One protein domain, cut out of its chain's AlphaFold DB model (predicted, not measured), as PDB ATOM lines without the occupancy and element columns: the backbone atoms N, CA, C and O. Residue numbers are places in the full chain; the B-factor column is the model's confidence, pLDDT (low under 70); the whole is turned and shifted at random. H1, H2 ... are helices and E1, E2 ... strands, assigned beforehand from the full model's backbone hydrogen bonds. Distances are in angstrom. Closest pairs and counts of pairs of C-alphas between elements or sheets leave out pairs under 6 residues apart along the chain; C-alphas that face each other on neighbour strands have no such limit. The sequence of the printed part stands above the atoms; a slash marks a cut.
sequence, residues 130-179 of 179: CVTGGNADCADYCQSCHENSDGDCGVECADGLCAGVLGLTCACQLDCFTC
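What this domain is: This is residues 130 to 179 of the 179 residues of the protein "Defensin_5 domain-containing protein" of Coprinopsis marcescibilis (UniProt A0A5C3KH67). A short helix, H1, packs over a small two-strand hairpin, E2 and E3, and a second two-strand sheet, E1 and E4, lies at the other end of the longest axis. The two sheets make one ribbon with a sharp bend, for E1 runs on into E2 across two residues at 92 degrees and E3 leads by a tight link to E4. The printed part has 50 residues with one named helix and four named strands, in the order H1, E1, E2, E3, E4, and the class is mixed, helices and strands. The sheets have the orders E1 - E4 and E2 - E3, and each is antiparallel. The whole is compact, with a radius of gyration of the C-alphas of 10.2 A, and the C-alphas span 29 by 19 by 17 A.

Where its parts are: The printed part begins at Cys 130, and H1 follows at residues 134 to 142, from C-alpha 134 at (50.651, 39.047, -9.544) to C-alpha 142 at (44.698, 48.104, -3.248), 12.5 A. E1, residues 153 to 157, is the longest strand by residues and measures 12.6 A from first to last C-alpha. E2 is residues 160 to 163, 9.4 A, beginning with C-alpha 160 at (44.214, 46.918, -8.440). E3 is residues 169 to 172, 10.0 A. E4 is residues 176 to 178, 7.0 A, and its last C-alpha, that of Thr 178, is at (40.239, 57.472, 3.096).

How they stand to each other: H1 and E2 have 13 pairs of C-alphas within 8 A, the closest being those of Ala 139 and Gly 160 at 4.1 A. H1 and E3 have 7 such pairs, with Cys 142 and Cys 172 the closest C-alphas at 5.5 A. In H1 every O i to N i+4 pair is within hydrogen-bond range. E2 and E3 form a hairpin, antiparallel with 147 degrees between their directions. N 161 and O 171 are within hydrogen-bond range at 2.9 A, and N 163 and O 169 at 2.7 A. C-alphas 160 and 172 of this pair face each other at 4.1 A. H1 and E1 have 2 pairs of C-alphas within 8 A, and the closest are those of Cys 142 and Cys 157, 5.3 A apart. E1 and E2 meet only through their link. E1 and E4 are antiparallel neighbours, with 139 degrees between their directions. Across them N 156 and O 177 are within hydrogen-bond range at 2.9 A, and N 177 and O 156 at 2.8 A. A short pairing, antiparallel, joins residues 146 to 147 with residues 153 to 155 of E1. E4 is apart from H1, from E2 and from E3.

The domain as a whole: The two C-alphas farthest apart are those of Leu 166 and Cys 179, 30.0 A. The first and last printed C-alphas, those of Cys 130 and Cys 179, are 22.9 A apart. Residue 179 is the chain's last residue, and the printed part has no cut. The links E1 to E2, E2 to E3 and E3 to E4 are tight, the link H1 to E1 with its 10 residues is short, and there is no long link. The element centre nearest to the mean of the C-alphas is that of E3, at 4.7 A, and the farthest is that of E4, at 11.9 A. The mean pLDDT of the printed part is 78.1, and the model's confidence is under 70 at residues 149 to 152, residue 174 and residue 179.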
ATOM      1  N   CYS A 130      53.484  42.619  -7.615       81.75
ATOM      2  CA  CYS A 130      53.230  41.982  -8.903       81.75
ATOM      3  C   CYS A 130      54.343  41.028  -9.354       81.75
ATOM      4  O   CYS A 130      54.096  40.167 -10.186       81.75
ATOM      5  N   VAL A 131      55.549  41.144  -8.787       78.00
ATOM      6  CA  VAL A 131      56.673  40.226  -9.045       78.00
ATOM      7  C   VAL A 131      56.500  38.914  -8.271       78.00
ATOM      8  O   VAL A 131      57.038  37.882  -8.661       78.00
ATOM      9  N   THR A 132      55.754  38.946  -7.163       72.44
ATOM     10  CA  THR A 132      55.646  37.829  -6.215       72.44
ATOM     11  C   THR A 132      54.291  37.124  -6.260       72.44
ATOM     12  O   THR A 132      54.245  35.893  -6.242       72.44
ATOM     13  N   GLY A 133      53.200  37.884  -6.344       75.19
ATOM     14  CA  GLY A 133      51.831  37.366  -6.297       75.19
ATOM     15  C   GLY A 133      50.908  37.840  -7.418       75.19
ATOM     16  O   GLY A 133      49.746  37.444  -7.447       75.19
ATOM     17  N   GLY A 134      51.407  38.650  -8.356       83.94
ATOM     18  CA  GLY A 134      50.651  39.047  -9.544       83.94
ATOM     19  C   GLY A 134      49.409  39.888  -9.227       83.94
ATOM     20  O   GLY A 134      49.374  40.630  -8.243       83.94
ATOM     21  N   ASN A 135      48.394  39.791 -10.089       85.75
ATOM     22  CA  ASN A 135      47.187  40.619 -10.018       85.75
ATOM     23  C   ASN A 135      46.402  40.398  -8.721       85.75
ATOM     24  O   ASN A 135      45.864  41.357  -8.183       85.75
ATOM     25  N   ALA A 136      46.365  39.166  -8.203       84.06
ATOM     26  CA  ALA A 136      45.633  38.847  -6.978       84.06
ATOM     27  C   ALA A 136      46.196  39.606  -5.766       84.06
ATOM     28  O   ALA A 136      45.461  40.319  -5.090       84.06
ATOM     29  N   ASP A 137      47.514  39.537  -5.547       84.38
ATOM     30  CA  ASP A 137      48.148  40.262  -4.442       84.38
ATOM     31  C   ASP A 137      48.079  41.793  -4.645       84.38
ATOM     32  O   ASP A 137      48.051  42.541  -3.667       84.38
ATOM     33  N   CYS A 138      48.043  42.280  -5.895       82.75
ATOM     34  CA  CYS A 138      47.861  43.707  -6.190       82.75
ATOM     35  C   CYS A 138      46.441  44.189  -5.866       82.75
ATOM     36  O   CYS A 138      46.284  45.235  -5.238       82.75
ATOM     37  N   ALA A 139      45.417  43.415  -6.225       84.62
ATOM     38  CA  ALA A 139      44.035  43.712  -5.866       84.62
ATOM     39  C   ALA A 139      43.846  43.707  -4.340       84.62
ATOM     40  O   ALA A 139      43.320  44.674  -3.788       84.62
ATOM     41  N   ASP A 140      44.365  42.685  -3.649       84.88
ATOM     42  CA  ASP A 140      44.317  42.590  -2.182       84.88
ATOM     43  C   ASP A 140      45.022  43.777  -1.507       84.88
ATOM     44  O   ASP A 140      44.539  44.310  -0.504       84.88
ATOM     45  N   TYR A 141      46.157  44.218  -2.058       83.75
ATOM     46  CA  TYR A 141      46.859  45.408  -1.587       83.75
ATOM     47  C   TYR A 141      46.015  46.669  -1.751       83.75
ATOM     48  O   TYR A 141      45.815  47.383  -0.768       83.75
ATOM     49  N   CYS A 142      45.481  46.908  -2.949       81.69
ATOM     50  CA  CYS A 142      44.698  48.104  -3.248       81.69
ATOM     51  C   CYS A 142      43.394  48.167  -2.443       81.69
ATOM     52  O   CYS A 142      43.003  49.249  -2.014       81.69
ATOM     53  N   GLN A 143      42.760  47.025  -2.170       85.12
ATOM     54  CA  GLN A 143      41.549  46.927  -1.343       85.12
ATOM     55  C   GLN A 143      41.833  46.973   0.169       85.12
ATOM     56  O   GLN A 143      40.913  46.937   0.987       85.12
ATOM     57  N   SER A 144      43.106  47.046   0.561       81.44
ATOM     58  CA  SER A 144      43.536  47.250   1.941       81.44
ATOM     59  C   SER A 144      44.030  48.679   2.150       81.44
ATOM     60  O   SER A 144      44.417  49.356   1.205       81.44
ATOM     61  N   CYS A 145      44.047  49.149   3.397       81.50
ATOM     62  CA  CYS A 145      44.566  50.478   3.707       81.50
ATOM     63  C   CYS A 145      46.083  50.542   3.444       81.50
ATOM     64  O   CYS A 145      46.858  49.874   4.141       81.50
ATOM     65  N   HIS A 146      46.500  51.334   2.455       77.50
ATOM     66  CA  HIS A 146      47.869  51.381   1.940       77.50
ATOM     67  C   HIS A 146      48.402  52.817   1.764       77.50
ATOM     68  O   HIS A 146      47.721  53.796   2.093       77.50
ATOM     69  N   GLU A 147      49.667  52.931   1.342       75.69
ATOM     70  CA  GLU A 147      50.313  54.210   1.009       75.69
ATOM     71  C   GLU A 147      49.901  54.663  -0.396       75.69
ATOM     72  O   GLU A 147      49.966  53.884  -1.347       75.69
ATOM     73  N   ASN A 148      49.500  55.925  -0.540       70.50
ATOM     74  CA  ASN A 148      49.252  56.522  -1.848       70.50
ATOM     75  C   ASN A 148      50.573  56.848  -2.581       70.50
ATOM     76  O   ASN A 148      51.673  56.683  -2.050       70.50
ATOM     77  N   SER A 149      50.467  57.370  -3.804       68.31
ATOM     78  CA  SER A 149      51.623  57.749  -4.630       68.31
ATOM     79  C   SER A 149      52.501  58.863  -4.038       68.31
ATOM     80  O   SER A 149      53.653  58.997  -4.446       68.31
ATOM     81  N   ASP A 150      51.979  59.647  -3.090       69.44
ATOM     82  CA  ASP A 150      52.707  60.713  -2.390       69.44
ATOM     83  C   ASP A 150      53.454  60.188  -1.142       69.44
ATOM     84  O   ASP A 150      54.187  60.934  -0.489       69.44
ATOM     85  N   GLY A 151      53.311  58.894  -0.825       68.38
ATOM     86  CA  GLY A 151      53.862  58.263   0.379       68.38
ATOM     87  C   GLY A 151      52.998  58.469   1.626       68.38
ATOM     88  O   GLY A 151      53.430  58.152   2.736       68.38
ATOM     89  N   ASP A 152      51.781  58.988   1.459       69.94
ATOM     90  CA  ASP A 152      50.832  59.177   2.545       69.94
ATOM     91  C   ASP A 152      50.001  57.910   2.762       69.94
ATOM     92  O   ASP A 152      49.285  57.414   1.890       69.94
ATOM     93  N   CYS A 153      50.078  57.403   3.985       72.06
ATOM     94  CA  CYS A 153      49.208  56.360   4.503       72.06
ATOM     95  C   CYS A 153      47.738  56.797   4.543       72.06
ATOM     96  O   CYS A 153      47.439  57.870   5.070       72.06
ATOM     97  N   GLY A 154      46.826  55.898   4.164       73.62
ATOM     98  CA  GLY A 154      45.402  56.042   4.497       73.62
ATOM     99  C   GLY A 154      44.465  56.049   3.301       73.62
ATOM    100  O   GLY A 154      43.428  56.707   3.359       73.62
ATOM    101  N   VAL A 155      44.814  55.343   2.224       75.62
ATOM    102  CA  VAL A 155      43.905  55.130   1.094       75.62
ATOM    103  C   VAL A 155      43.567  53.653   0.925       75.62
ATOM    104  O   VAL A 155      44.407  52.782   1.141       75.62
ATOM    105  N   GLU A 156      42.326  53.374   0.552       81.31
ATOM    106  CA  GLU A 156      41.857  52.073   0.070       81.31
ATOM    107  C   GLU A 156      41.106  52.296  -1.241       81.31
ATOM    108  O   GLU A 156      40.361  53.264  -1.370       81.31
ATOM    109  N   CYS A 157      41.313  51.437  -2.229       80.69
ATOM    110  CA  CYS A 157      40.774  51.583  -3.575       80.69
ATOM    111  C   CYS A 157      39.880  50.395  -3.931       80.69
ATOM    112  O   CYS A 157      39.991  49.316  -3.349       80.69
ATOM    113  N   ALA A 158      38.993  50.585  -4.908       82.00
ATOM    114  CA  ALA A 158      38.050  49.545  -5.320       82.00
ATOM    115  C   ALA A 158      38.732  48.281  -5.881       82.00
ATOM    116  O   ALA A 158      38.224  47.175  -5.694       82.00
ATOM    117  N   ASP A 159      39.862  48.438  -6.574       82.62
ATOM    118  CA  ASP A 159      40.586  47.335  -7.211       82.62
ATOM    119  C   ASP A 159      42.033  47.725  -7.571       82.62
ATOM    120  O   ASP A 159      42.411  48.901  -7.492       82.62
ATOM    121  N   GLY A 160      42.830  46.745  -8.002       82.56
ATOM    122  CA  GLY A 160      44.214  46.918  -8.440       82.56
ATOM    123  C   GLY A 160      44.640  45.912  -9.504       82.56
ATOM    124  O   GLY A 160      44.156  44.785  -9.547       82.56
ATOM    125  N   LEU A 161      45.566  46.317 -10.374       85.69
ATOM    126  CA  LEU A 161      46.122  45.448 -11.414       85.69
ATOM    127  C   LEU A 161      47.599  45.730 -11.683       85.69
ATOM    128  O   LEU A 161      48.088  46.848 -11.506       85.69
ATOM    129  N   CYS A 162      48.310  44.706 -12.148       82.62
ATOM    130  CA  CYS A 162      49.707  44.836 -12.523       82.62
ATOM    131  C   CYS A 162      49.849  45.477 -13.913       82.62
ATOM    132  O   CYS A 162      49.256  45.036 -14.896       82.62
ATOM    133  N   ALA A 163      50.637  46.546 -13.980       80.00
ATOM    134  CA  ALA A 163      50.792  47.453 -15.110       80.00
ATOM    135  C   ALA A 163      52.267  47.876 -15.292       80.00
ATOM    136  O   ALA A 163      53.181  47.314 -14.686       80.00
ATOM    137  N   GLY A 164      52.511  48.869 -16.149       73.12
ATOM    138  CA  GLY A 164      53.853  49.338 -16.507       73.12
ATOM    139  C   GLY A 164      54.462  48.563 -17.676       73.12
ATOM    140  O   GLY A 164      53.834  47.662 -18.227       73.12
ATOM    141  N   VAL A 165      55.692  48.917 -18.059       71.00
ATOM    142  CA  VAL A 165      56.369  48.377 -19.256       71.00
ATOM    143  C   VAL A 165      56.449  46.850 -19.235       71.00
ATOM    144  O   VAL A 165      56.154  46.214 -20.238       71.00
ATOM    145  N   LEU A 166      56.773  46.260 -18.082       75.44
ATOM    146  CA  LEU A 166      56.798  44.805 -17.900       75.44
ATOM    147  C   LEU A 166      55.465  44.219 -17.419       75.44
ATOM    148  O   LEU A 166      55.365  43.011 -17.250       75.44
ATOM    149  N   GLY A 167      54.467  45.050 -17.107       77.06
ATOM    150  CA  GLY A 167      53.260  44.595 -16.415       77.06
ATOM    151  C   GLY A 167      53.511  44.145 -14.970       77.06
ATOM    152  O   GLY A 167      52.733  43.358 -14.458       77.06
ATOM    153  N   LEU A 168      54.593  44.588 -14.315       79.19
ATOM    154  CA  LEU A 168      55.001  44.147 -12.968       79.19
ATOM    155  C   LEU A 168      54.934  45.252 -11.899       79.19
ATOM    156  O   LEU A 168      55.452  45.085 -10.794       79.19
ATOM    157  N   THR A 169      54.295  46.377 -12.207       80.69
ATOM    158  CA  THR A 169      54.054  47.475 -11.263       80.69
ATOM    159  C   THR A 169      52.605  47.430 -10.804       80.69
ATOM    160  O   THR A 169      51.710  47.470 -11.639       80.69
ATOM    161  N   CYS A 170      52.342  47.366  -9.500       79.50
ATOM    162  CA  CYS A 170      50.964  47.398  -9.009       79.50
ATOM    163  C   CYS A 170      50.374  48.807  -9.168       79.50
ATOM    164  O   CYS A 170      50.980  49.781  -8.721       79.50
ATOM    165  N   ALA A 171      49.212  48.910  -9.810       81.75
ATOM    166  CA  ALA A 171      48.471  50.151  -9.988       81.75
ATOM    167  C   ALA A 171      47.044  49.986  -9.452       81.75
ATOM    168  O   ALA A 171      46.300  49.116  -9.909       81.75
ATOM    169  N   CYS A 172      46.657  50.838  -8.502       81.19
ATOM    170  CA  CYS A 172      45.302  50.866  -7.959       81.19
ATOM    171  C   CYS A 172      44.372  51.723  -8.829       81.19
ATOM    172  O   CYS A 172      44.793  52.728  -9.408       81.19
ATOM    173  N   GLN A 173      43.102  51.326  -8.936       78.31
ATOM    174  CA  GLN A 173      42.089  52.115  -9.642       78.31
ATOM    175  C   GLN A 173      41.759  53.409  -8.885       78.31
ATOM    176  O   GLN A 173      41.861  53.463  -7.668       78.31
ATOM    177  N   LEU A 174      41.331  54.447  -9.615       65.56
ATOM    178  CA  LEU A 174      41.161  55.820  -9.109       65.56
ATOM    179  C   LEU A 174      40.067  56.002  -8.045       65.56
ATOM    180  O   LEU A 174      40.061  57.026  -7.364       65.56
ATOM    181  N   ASP A 175      39.151  55.045  -7.896       74.12
ATOM    182  CA  ASP A 175      38.094  55.093  -6.885       74.12
ATOM    183  C   ASP A 175      38.661  54.716  -5.508       74.12
ATOM    184  O   ASP A 175      38.400  53.631  -4.980       74.12
ATOM    185  N   CYS A 176      39.483  55.614  -4.958       72.75
ATOM    186  CA  CYS A 176      40.120  55.476  -3.655       72.75
ATOM    187  C   CYS A 176      39.457  56.368  -2.599       72.75
ATOM    188  O   CYS A 176      39.143  57.536  -2.842       72.75
ATOM    189  N   PHE A 177      39.299  55.826  -1.396       77.31
ATOM    190  CA  PHE A 177      38.693  56.469  -0.237       77.31
ATOM    191  C   PHE A 177      39.672  56.499   0.930       77.31
ATOM    192  O   PHE A 177      40.619  55.717   0.990       77.31
ATOM    193  N   THR A 178      39.441  57.412   1.872       78.38
ATOM    194  CA  THR A 178      40.239  57.472   3.096       78.38
ATOM    195  C   THR A 178      39.882  56.322   4.036       78.38
ATOM    196  O   THR A 178      38.704  56.107   4.332       78.38
ATOM    197  N   CYS A 179      40.911  55.659   4.553       69.31
ATOM    198  CA  CYS A 179      40.870  54.642   5.600       69.31
ATOM    199  C   CYS A 179      41.771  55.054   6.786       69.31
ATOM    200  O   CYS A 179      41.604  54.437   7.866       69.31
TER     201      CYS A 179